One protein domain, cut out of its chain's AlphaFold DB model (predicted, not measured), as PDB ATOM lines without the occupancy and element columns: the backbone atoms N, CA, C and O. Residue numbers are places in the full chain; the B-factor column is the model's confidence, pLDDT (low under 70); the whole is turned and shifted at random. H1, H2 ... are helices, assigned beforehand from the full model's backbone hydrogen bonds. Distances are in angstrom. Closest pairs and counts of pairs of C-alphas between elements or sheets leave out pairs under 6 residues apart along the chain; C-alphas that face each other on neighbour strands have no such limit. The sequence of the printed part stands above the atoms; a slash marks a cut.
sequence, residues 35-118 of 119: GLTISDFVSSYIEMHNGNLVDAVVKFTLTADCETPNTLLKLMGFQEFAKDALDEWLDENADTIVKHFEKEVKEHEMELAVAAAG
ATOM      1  N   GLY A  35     165.729 137.737 291.045       95.06
ATOM      2  CA  GLY A  35     167.149 137.494 290.795       95.06
ATOM      3  C   GLY A  35     167.582 136.039 290.988       95.06
ATOM      4  O   GLY A  35     168.766 135.756 290.861       95.06
ATOM      5  N   LEU A  36     166.647 135.130 291.279       96.44
ATOM      6  CA  LEU A  36     166.897 133.712 291.512       96.44
ATOM      7  C   LEU A  36     166.556 132.894 290.266       96.44
ATOM      8  O   LEU A  36     165.502 133.081 289.653       96.44
ATOM      9  N   THR A  37     167.408 131.944 289.901       96.94
ATOM     10  CA  THR A  37     167.177 131.023 288.781       96.94
ATOM     11  C   THR A  37     167.228 129.566 289.231       96.94
ATOM     12  O   THR A  37     167.726 129.235 290.308       96.94
ATOM     13  N   ILE A  38     166.744 128.652 288.381       95.50
ATOM     14  CA  ILE A  38     166.898 127.213 288.639       95.50
ATOM     15  C   ILE A  38     168.377 126.796 288.667       95.50
ATOM     16  O   ILE A  38     168.733 125.867 289.382       95.50
ATOM     17  N   SER A  39     169.243 127.479 287.913       95.56
ATOM     18  CA  SER A  39     170.681 127.202 287.893       95.56
ATOM     19  C   SER A  39     171.355 127.583 289.208       95.56
ATOM     20  O   SER A  39     172.215 126.834 289.668       95.56
ATOM     21  N   ASP A  40     170.934 128.685 289.836       96.25
ATOM     22  CA  ASP A  40     171.421 129.080 291.164       96.25
ATOM     23  C   ASP A  40     171.031 128.032 292.207       96.25
ATOM     24  O   ASP A  40     171.877 127.574 292.973       96.25
ATOM     25  N   PHE A  41     169.777 127.568 292.164       94.75
ATOM     26  CA  PHE A  41     169.308 126.468 293.006       94.75
ATOM     27  C   PHE A  41     170.138 125.193 292.806       94.75
ATOM     28  O   PHE A  41     170.625 124.618 293.776       94.75
ATOM     29  N   VAL A  42     170.330 124.742 291.561       93.38
ATOM     30  CA  VAL A  42     171.081 123.508 291.277       93.38
ATOM     31  C   VAL A  42     172.536 123.627 291.733       93.38
ATOM     32  O   VAL A  42     173.064 122.675 292.307       93.38
ATOM     33  N   SER A  43     173.171 124.781 291.517       94.19
ATOM     34  CA  SER A  43     174.554 125.023 291.948       94.19
ATOM     35  C   SER A  43     174.662 124.984 293.474       94.19
ATOM     36  O   SER A  43     175.448 124.203 294.007       94.19
ATOM     37  N   SER A  44     173.783 125.714 294.170       92.62
ATOM     38  CA  SER A  44     173.688 125.706 295.635       92.62
ATOM     39  C   SER A  44     173.453 124.297 296.180       92.62
ATOM     40  O   SER A  44     174.112 123.863 297.122       92.62
ATOM     41  N   TYR A  45     172.549 123.539 295.556       91.50
ATOM     42  CA  TYR A  45     172.243 122.173 295.965       91.50
ATOM     43  C   TYR A  45     173.464 121.250 295.835       91.50
ATOM     44  O   TYR A  45     173.748 120.456 296.735       91.50
ATOM     45  N   ILE A  46     174.192 121.337 294.717       92.31
ATOM     46  CA  ILE A  46     175.398 120.532 294.491       92.31
ATOM     47  C   ILE A  46     176.462 120.862 295.540       92.31
ATOM     48  O   ILE A  46     177.056 119.935 296.090       92.31
ATOM     49  N   GLU A  47     176.664 122.141 295.846       90.50
ATOM     50  CA  GLU A  47     177.630 122.595 296.849       90.50
ATOM     51  C   GLU A  47     177.265 122.118 298.264       90.50
ATOM     52  O   GLU A  47     178.117 121.583 298.972       90.50
ATOM     53  N   MET A  48     175.997 122.240 298.664       86.62
ATOM     54  CA  MET A  48     175.541 121.893 300.017       86.62
ATOM     55  C   MET A  48     175.428 120.386 300.257       86.62
ATOM     56  O   MET A  48     175.725 119.899 301.348       86.62
ATOM     57  N   HIS A  49     174.999 119.627 299.247       85.31
ATOM     58  CA  HIS A  49     174.712 118.195 299.375       85.31
ATOM     59  C   HIS A  49     175.700 117.307 298.619       85.31
ATOM     60  O   HIS A  49     175.421 116.122 298.402       85.31
ATOM     61  N   ASN A  50     176.839 117.865 298.195       88.25
ATOM     62  CA  ASN A  50     177.881 117.175 297.432       88.25
ATOM     63  C   ASN A  50     177.330 116.445 296.186       88.25
ATOM     64  O   ASN A  50     177.788 115.364 295.819       88.25
ATOM     65  N   GLY A  51     176.279 117.001 295.574       85.56
ATOM     66  CA  GLY A  51     175.638 116.452 294.377       85.56
ATOM     67  C   GLY A  51     174.903 115.115 294.550       85.56
ATOM     68  O   GLY A  51     174.544 114.510 293.543       85.56
ATOM     69  N   ASN A  52     174.631 114.647 295.776       88.06
ATOM     70  CA  ASN A  52     174.081 113.302 296.019       88.06
ATOM     71  C   ASN A  52     172.767 113.004 295.269       88.06
ATOM     72  O   ASN A  52     172.629 111.931 294.680       88.06
ATOM     73  N   LEU A  53     171.801 113.934 295.248       87.50
ATOM     74  CA  LEU A  53     170.568 113.745 294.467       87.50
ATOM     75  C   LEU A  53     170.849 113.701 292.965       87.50
ATOM     76  O   LEU A  53     170.252 112.890 292.265       87.50
ATOM     77  N   VAL A  54     171.746 114.556 292.470       88.81
ATOM     78  CA  VAL A  54     172.099 114.603 291.045       88.81
ATOM     79  C   VAL A  54     172.714 113.270 290.623       88.81
ATOM     80  O   VAL A  54     172.272 112.680 289.641       88.81
ATOM     81  N   ASP A  55     173.653 112.745 291.411       92.69
ATOM     82  CA  ASP A  55     174.250 111.424 291.201       92.69
ATOM     83  C   ASP A  55     173.194 110.304 291.230       92.69
ATOM     84  O   ASP A  55     173.149 109.460 290.330       92.69
ATOM     85  N   ALA A  56     172.282 110.321 292.209       91.31
ATOM     86  CA  ALA A  56     171.208 109.335 292.316       91.31
ATOM     87  C   ALA A  56     170.244 109.371 291.118       91.31
ATOM     88  O   ALA A  56     169.880 108.315 290.594       91.31
ATOM     89  N   VAL A  57     169.857 110.564 290.657       92.06
ATOM     90  CA  VAL A  57     168.981 110.741 289.492       92.06
ATOM     91  C   VAL A  57     169.685 110.284 288.217       92.06
ATOM     92  O   VAL A  57     169.090 109.536 287.447       92.06
ATOM     93  N   VAL A  58     170.954 110.648 288.009       93.19
ATOM     94  CA  VAL A  58     171.733 110.197 286.843       93.19
ATOM     95  C   VAL A  58     171.835 108.670 286.822       93.19
ATOM     96  O   VAL A  58     171.498 108.045 285.814       93.19
ATOM     97  N   LYS A  59     172.205 108.045 287.948       93.75
ATOM     98  CA  LYS A  59     172.230 106.578 288.078       93.75
ATOM     99  C   LYS A  59     170.870 105.966 287.764       93.75
ATOM    100  O   LYS A  59     170.799 105.043 286.958       93.75
ATOM    101  N   PHE A  60     169.795 106.515 288.332       92.94
ATOM    102  CA  PHE A  60     168.438 106.060 288.053       92.94
ATOM    103  C   PHE A  60     168.108 106.140 286.561       92.94
ATOM    104  O   PHE A  60     167.644 105.151 286.011       92.94
ATOM    105  N   THR A  61     168.394 107.254 285.881       90.69
ATOM    106  CA  THR A  61     168.086 107.406 284.447       90.69
ATOM    107  C   THR A  61     168.818 106.409 283.552       90.69
ATOM    108  O   THR A  61     168.275 106.011 282.526       90.69
ATOM    109  N   LEU A  62     170.018 105.969 283.942       93.06
ATOM    110  CA  LEU A  62     170.801 104.986 283.189       93.06
ATOM    111  C   LEU A  62     170.340 103.544 283.424       93.06
ATOM    112  O   LEU A  62     170.551 102.691 282.567       93.06
ATOM    113  N   THR A  63     169.749 103.257 284.586       92.00
ATOM    114  CA  THR A  63     169.388 101.890 284.999       92.00
ATOM    115  C   THR A  63     167.882 101.659 285.114       92.00
ATOM    116  O   THR A  63     167.465 100.582 285.533       92.00
ATOM    117  N   ALA A  64     167.062 102.676 284.848       91.44
ATOM    118  CA  ALA A  64     165.616 102.597 284.982       91.44
ATOM    119  C   ALA A  64     165.033 101.607 283.970       91.44
ATOM    120  O   ALA A  64     165.249 101.727 282.767       91.44
ATOM    121  N   ASP A  65     164.241 100.663 284.475       90.44
ATOM    122  CA  ASP A  65     163.430  99.766 283.659       90.44
ATOM    123  C   ASP A  65     161.999 100.312 283.576       90.44
ATOM    124  O   ASP A  65     161.191 100.159 284.501       90.44
ATOM    125  N   CYS A  66     161.698 100.992 282.471       86.81
ATOM    126  CA  CYS A  66     160.408 101.636 282.232       86.81
ATOM    127  C   CYS A  66     159.248 100.652 282.023       86.81
ATOM    128  O   CYS A  66     158.100 101.092 281.983       86.81
ATOM    129  N   GLU A  67     159.508  99.346 281.921       87.31
ATOM    130  CA  GLU A  67     158.456  98.329 281.815       87.31
ATOM    131  C   GLU A  67     157.842  97.991 283.184       87.31
ATOM    132  O   GLU A  67     156.770  97.387 283.265       87.31
ATOM    133  N   THR A  68     158.478  98.425 284.281       83.62
ATOM    134  CA  THR A  68     158.016  98.140 285.644       83.62
ATOM    135  C   THR A  68     157.285  99.331 286.290       83.62
ATOM    136  O   THR A  68     157.777 100.464 286.263       83.62
ATOM    137  N   PRO A  69     156.153  99.105 286.993       77.62
ATOM    138  CA  PRO A  69     155.438 100.160 287.726       77.62
ATOM    139  C   PRO A  69     156.276 100.855 288.816       77.62
ATOM    140  O   PRO A  69     156.028 102.007 289.170       77.62
ATOM    141  N   ASN A  70     157.298 100.170 289.340       85.62
ATOM    142  CA  ASN A  70     158.169 100.688 290.397       85.62
ATOM    143  C   ASN A  70     159.074 101.838 289.934       85.62
ATOM    144  O   ASN A  70     159.531 102.626 290.762       85.62
ATOM    145  N   THR A  71     159.332 101.953 288.632       90.38
ATOM    146  CA  THR A  71     160.156 103.030 288.069       90.38
ATOM    147  C   THR A  71     159.476 104.386 288.227       90.38
ATOM    148  O   THR A  71     160.118 105.343 288.660       90.38
ATOM    149  N   LEU A  72     158.161 104.461 287.997       89.06
ATOM    150  CA  LEU A  72     157.403 105.696 288.204       89.06
ATOM    151  C   LEU A  72     157.418 106.130 289.677       89.06
ATOM    152  O   LEU A  72     157.661 107.299 289.966       89.06
ATOM    153  N   LEU A  73     157.226 105.189 290.610       90.31
ATOM    154  CA  LEU A  73     157.247 105.475 292.049       90.31
ATOM    155  C   LEU A  73     158.594 106.054 292.505       90.31
ATOM    156  O   LEU A  73     158.629 107.033 293.247       90.31
ATOM    157  N   LYS A  74     159.711 105.492 292.027       90.19
ATOM    158  CA  LYS A  74     161.054 106.017 292.329       90.19
ATOM    159  C   LYS A  74     161.257 107.427 291.773       90.19
ATOM    160  O   LYS A  74     161.780 108.286 292.480       90.19
ATOM    161  N   LEU A  75     160.809 107.680 290.540       90.88
ATOM    162  CA  LEU A  75     160.891 109.006 289.925       90.88
ATOM    163  C   LEU A  75     160.081 110.052 290.705       90.88
ATOM    164  O   LEU A  75     160.569 111.158 290.928       90.88
ATOM    165  N   MET A  76     158.873 109.697 291.154       91.81
ATOM    166  CA  MET A  76     158.049 110.571 291.995       91.81
ATOM    167  C   MET A  76     158.748 110.908 293.318       91.81
ATOM    168  O   MET A  76     158.741 112.069 293.717       91.81
ATOM    169  N   GLY A  77     159.428 109.939 293.941       91.81
ATOM    170  CA  GLY A  77     160.218 110.176 295.153       91.81
ATOM    171  C   GLY A  77     161.356 111.183 294.948       91.81
ATOM    172  O   GLY A  77     161.509 112.111 295.739       91.81
ATOM    173  N   PHE A  78     162.115 111.072 293.849       92.50
ATOM    174  CA  PHE A  78     163.131 112.079 293.510       92.50
ATOM    175  C   PHE A  78     162.517 113.457 293.249       92.50
ATOM    176  O   PHE A  78     163.088 114.475 293.638       92.50
ATOM    177  N   GLN A  79     161.350 113.497 292.603       92.75
ATOM    178  CA  GLN A  79     160.651 114.744 292.318       92.75
ATOM    179  C   GLN A  79     160.166 115.442 293.598       92.75
ATOM    180  O   GLN A  79     160.269 116.664 293.687       92.75
ATOM    181  N   GLU A  80     159.615 114.704 294.562       92.56
ATOM    182  CA  GLU A  80     159.196 115.252 295.858       92.56
ATOM    183  C   GLU A  80     160.392 115.790 296.637       92.56
ATOM    184  O   GLU A  80     160.385 116.958 297.015       92.56
ATOM    185  N   PHE A  81     161.470 115.011 296.736       91.44
ATOM    186  CA  PHE A  81     162.695 115.460 297.393       91.44
ATOM    187  C   PHE A  81     163.257 116.752 296.767       91.44
ATOM    188  O   PHE A  81     163.612 117.690 297.477       91.44
ATOM    189  N   ALA A  82     163.299 116.843 295.432       91.81
ATOM    190  CA  ALA A  82     163.769 118.047 294.745       91.81
ATOM    191  C   ALA A  82     162.868 119.269 295.005       91.81
ATOM    192  O   ALA A  82     163.359 120.395 295.067       91.81
ATOM    193  N   LYS A  83     161.549 119.067 295.148       91.81
ATOM    194  CA  LYS A  83     160.607 120.143 295.493       91.81
ATOM    195  C   LYS A  83     160.818 120.631 296.922       91.81
ATOM    196  O   LYS A  83     160.775 121.838 297.130       91.81
ATOM    197  N   ASP A  84     161.062 119.723 297.861       92.06
ATOM    198  CA  ASP A  84     161.321 120.074 299.256       92.06
ATOM    199  C   ASP A  84     162.642 120.842 299.399       92.06
ATOM    200  O   ASP A  84     162.672 121.886 300.047       92.06
ATOM    201  N   ALA A  85     163.697 120.395 298.708       92.31
ATOM    202  CA  ALA A  85     164.982 121.093 298.668       92.31
ATOM    203  C   ALA A  85     164.866 122.489 298.031       92.31
ATOM    204  O   ALA A  85     165.456 123.451 298.520       92.31
ATOM    205  N   LEU A  86     164.077 122.630 296.959       93.31
ATOM    206  CA  LEU A  86     163.791 123.940 296.372       93.31
ATOM    207  C   LEU A  86     163.053 124.845 297.365       93.31
ATOM    208  O   LEU A  86     163.339 126.034 297.449       93.31
ATOM    209  N   ASP A  87     162.094 124.298 298.108       93.12
ATOM    210  CA  ASP A  87     161.339 125.057 299.097       93.12
ATOM    211  C   ASP A  87     162.219 125.526 300.263       93.12
ATOM    212  O   ASP A  87     162.025 126.643 300.731       93.12
ATOM    213  N   GLU A  88     163.171 124.709 300.715       91.75
ATOM    214  CA  GLU A  88     164.181 125.088 301.711       91.75
ATOM    215  C   GLU A  88     165.112 126.187 301.189       91.75
ATOM    216  O   GLU A  88     165.250 127.226 301.831       91.75
ATOM    217  N   TRP A  89     165.645 126.032 299.976       94.19
ATOM    218  CA  TRP A  89     166.488 127.051 299.349       94.19
ATOM    219  C   TRP A  89     165.769 128.399 299.184       94.19
ATOM    220  O   TRP A  89     166.355 129.467 299.362       94.19
ATOM    221  N   LEU A  90     164.468 128.385 298.881       94.00
ATOM    222  CA  LEU A  90     163.669 129.610 298.836       94.00
ATOM    223  C   LEU A  90     163.489 130.253 300.217       94.00
ATOM    224  O   LEU A  90     163.413 131.476 300.296       94.00
ATOM    225  N   ASP A  91     163.436 129.470 301.296       92.62
ATOM    226  CA  ASP A  91     163.416 130.030 302.651       92.62
ATOM    227  C   ASP A  91     164.757 130.656 303.035       92.62
ATOM    228  O   ASP A  91     164.773 131.669 303.733       92.62
ATOM    229  N   GLU A  92     165.871 130.079 302.587       92.31
ATOM    230  CA  GLU A  92     167.210 130.650 302.783       92.31
ATOM    231  C   GLU A  92     167.363 131.987 302.048       92.31
ATOM    232  O   GLU A  92     168.060 132.887 302.511       92.31
ATOM    233  N   ASN A  93     166.640 132.153 300.938       94.12
ATOM    234  CA  ASN A  93     166.581 133.387 300.160       94.12
ATOM    235  C   ASN A  93     165.390 134.290 300.535       94.12
ATOM    236  O   ASN A  93     165.064 135.222 299.789       94.12
ATOM    237  N   ALA A  94     164.736 134.046 301.679       92.69
ATOM    238  CA  ALA A  94     163.518 134.752 302.072       92.69
ATOM    239  C   ALA A  94     163.699 136.276 302.122       92.69
ATOM    240  O   ALA A  94     162.830 136.987 301.629       92.69
ATOM    241  N   ASP A  95     164.825 136.782 302.631       91.56
ATOM    242  CA  ASP A  95     165.075 138.227 302.736       91.56
ATOM    243  C   ASP A  95     165.070 138.916 301.360       91.56
ATOM    244  O   ASP A  95     164.456 139.971 301.173       91.56
ATOM    245  N   THR A  96     165.698 138.290 300.359       93.56
ATOM    246  CA  THR A  96     165.693 138.779 298.972       93.56
ATOM    247  C   THR A  96     164.278 138.765 298.401       93.56
ATOM    248  O   THR A  96     163.834 139.750 297.808       93.56
ATOM    249  N   ILE A  97     163.542 137.673 298.614       94.62
ATOM    250  CA  ILE A  97     162.177 137.503 298.105       94.62
ATOM    251  C   ILE A  97     161.222 138.518 298.746       94.62
ATOM    252  O   ILE A  97     160.435 139.144 298.037       94.62
ATOM    253  N   VAL A  98     161.306 138.722 300.064       92.06
ATOM    254  CA  VAL A  98     160.483 139.692 300.801       92.06
ATOM    255  C   VAL A  98     160.754 141.106 300.302       92.06
ATOM    256  O   VAL A  98     159.810 141.828 299.996       92.06
ATOM    257  N   LYS A  99     162.021 141.478 300.097       92.12
ATOM    258  CA  LYS A  99     162.378 142.789 299.540       92.12
ATOM    259  C   LYS A  99     161.772 143.026 298.151       92.12
ATOM    260  O   LYS A  99     161.338 144.136 297.844       92.12
ATOM    261  N   HIS A 100     161.757 142.004 297.298       94.31
ATOM    262  CA  HIS A 100     161.118 142.089 295.983       94.31
ATOM    263  C   HIS A 100     159.592 142.181 296.088       94.31
ATOM    264  O   HIS A 100     158.990 142.986 295.383       94.31
ATOM    265  N   PHE A 101     158.984 141.416 296.995       93.06
ATOM    266  CA  PHE A 101     157.548 141.469 297.251       93.06
ATOM    267  C   PHE A 101     157.100 142.854 297.736       93.06
ATOM    268  O   PHE A 101     156.170 143.433 297.184       93.06
ATOM    269  N   GLU A 102     157.791 143.428 298.721       91.12
ATOM    270  CA  GLU A 102     157.491 144.769 299.244       91.12
ATOM    271  C   GLU A 102     157.610 145.849 298.166       91.12
ATOM    272  O   GLU A 102     156.815 146.790 298.123       91.12
ATOM    273  N   LYS A 103     158.592 145.704 297.269       91.56
ATOM    274  CA  LYS A 103     158.751 146.596 296.124       91.56
ATOM    275  C   LYS A 103     157.552 146.502 295.174       91.56
ATOM    276  O   LYS A 103     157.028 147.545 294.798       91.56
ATOM    277  N   GLU A 104     157.109 145.294 294.828       89.81
ATOM    278  CA  GLU A 104     155.962 145.078 293.934       89.81
ATOM    279  C   GLU A 104     154.661 145.626 294.534       89.81
ATOM    280  O   GLU A 104     153.907 146.316 293.850       89.81
ATOM    281  N   VAL A 105     154.431 145.407 295.834       88.69
ATOM    282  CA  VAL A 105     153.271 145.970 296.543       88.69
ATOM    283  C   VAL A 105     153.286 147.497 296.475       88.69
ATOM    284  O   VAL A 105     152.284 148.106 296.105       88.69
ATOM    285  N   LYS A 106     154.430 148.123 296.764       88.06
ATOM    286  CA  LYS A 106     154.566 149.584 296.729       88.06
ATOM    287  C   LYS A 106     154.380 150.160 295.323       88.06
ATOM    288  O   LYS A 106     153.790 151.229 295.173       88.06
ATOM    289  N   GLU A 107     154.906 149.489 294.301       88.31
ATOM    290  CA  GLU A 107     154.720 149.887 292.902       88.31
ATOM    291  C   GLU A 107     153.241 149.808 292.513       88.31
ATOM    292  O   GLU A 107     152.706 150.773 291.967       88.31
ATOM    293  N   HIS A 108     152.548 148.738 292.902       84.56
ATOM    294  CA  HIS A 108     151.124 148.579 292.633       84.56
ATOM    295  C   HIS A 108     150.255 149.627 293.348       84.56
ATOM    296  O   HIS A 108     149.352 150.212 292.750       84.56
ATOM    297  N   GLU A 109     150.546 149.927 294.617       86.25
ATOM    298  CA  GLU A 109     149.874 151.002 295.359       86.25
ATOM    299  C   GLU A 109     150.075 152.370 294.689       86.25
ATOM    300  O   GLU A 109     149.136 153.165 294.591       86.25
ATOM    301  N   MET A 110     151.286 152.640 294.190       82.44
ATOM    302  CA  MET A 110     151.593 153.875 293.472       82.44
ATOM    303  C   MET A 110     150.832 153.962 292.142       82.44
ATOM    304  O   MET A 110     150.273 155.015 291.836       82.44
ATOM    305  N   GLU A 111     150.769 152.875 291.370       81.19
ATOM    306  CA  GLU A 111     150.002 152.807 290.118       81.19
ATOM    307  C   GLU A 111     148.512 153.087 290.345       81.19
ATOM    308  O   GLU A 111     147.913 153.889 289.626       81.19
ATOM    309  N   LEU A 112     147.922 152.486 291.383       82.19
ATOM    310  CA  LEU A 112     146.527 152.721 291.757       82.19
ATOM    311  C   LEU A 112     146.283 154.175 292.175       82.19
ATOM    312  O   LEU A 112     145.273 154.761 291.787       82.19
ATOM    313  N   ALA A 113     147.207 154.775 292.929       80.12
ATOM    314  CA  ALA A 113     147.115 156.178 293.327       80.12
ATOM    315  C   ALA A 113     147.184 157.127 292.118       80.12
ATOM    316  O   ALA A 113     146.415 158.086 292.049       80.12
ATOM    317  N   VAL A 114     148.059 156.846 291.146       81.50
ATOM    318  CA  VAL A 114     148.162 157.617 289.896       81.50
ATOM    319  C   VAL A 114     146.890 157.473 289.058       81.50
ATOM    320  O   VAL A 114     146.352 158.478 288.599       81.50
ATOM    321  N   ALA A 115     146.362 156.253 288.911       80.44
ATOM    322  CA  ALA A 115     145.122 156.005 288.177       80.44
ATOM    323  C   ALA A 115     143.904 156.684 288.835       80.44
ATOM    324  O   ALA A 115     143.053 157.244 288.145       80.44
ATOM    325  N   ALA A 116     143.833 156.688 290.170       77.69
ATOM    326  CA  ALA A 116     142.773 157.358 290.921       77.69
ATOM    327  C   ALA A 116     142.876 158.894 290.878       77.69
ATOM    328  O   ALA A 116     141.858 159.578 290.991       77.69
ATOM    329  N   ALA A 117     144.082 159.441 290.693       79.81
ATOM    330  CA  ALA A 117     144.317 160.878 290.553       79.81
ATOM    331  C   ALA A 117     143.876 161.451 289.189       79.81
ATOM    332  O   ALA A 117     143.867 162.670 289.030       79.81
ATOM    333  N   GLY A 118     143.456 160.603 288.240       58.28
ATOM    334  CA  GLY A 118     142.747 161.023 287.026       58.28
ATOM    335  C   GLY A 118     143.590 161.775 285.993       58.28
ATOM    336  O   GLY A 118     143.070 162.696 285.363       58.28
TER     337      GLY A 118
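What this domain is: This is residues 35 to 118 of the 119 residues of an uncharacterized protein of Photobacterium lipolyticum (UniProt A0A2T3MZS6). Two long helices, H3 and H4, follow end to end and make a corner; H1 and H2 form a loose triangle with H3, while H4 is an arm that sticks out with its residues 101 to 116, together with the last printed residues, 117 and 118. The printed part has 84 residues, with four named helices in the order H1, H2, H3, H4 and no named strand: all helix. It is extended, with a radius of gyration of the C-alphas of 20.1 A and spans of 65 by 29 by 15 A.

How they stand to each other: Start at H1, residues 38 to 49: its residues 41 to 45 alone only just touch H3, residues 69 to 92, with 3 pairs of C-alphas within 8 A. The closest C-alphas, of Phe 41 and Leu 86, are 6.9 A apart. H2, residues 52 to 63, is close to H3 but not clearly touching, Val 57 to Phe 78 being the closest C-alphas at 7.2 A. H4, residues 94 to 116, meets H3 only through their link. Every O i to N i+4 pair is within hydrogen-bond range in H1, H2 and H4; in H3, 19 of 20.

Where its parts are: Find C-alpha 38 at (166.898, 127.213, 288.639), where H1 begins its 16.1 A; H2 covers 16.5 A, H3 36.0 A, and H4 runs 32.6 A to C-alpha 116 at (142.773, 157.358, 290.921).

The domain as a whole: The C-alphas farthest apart, of Thr 63 and Gly 118, are 64.9 A apart; the printed part has no cut, its three links are tight, and residue 118 is under 70 in pLDDT.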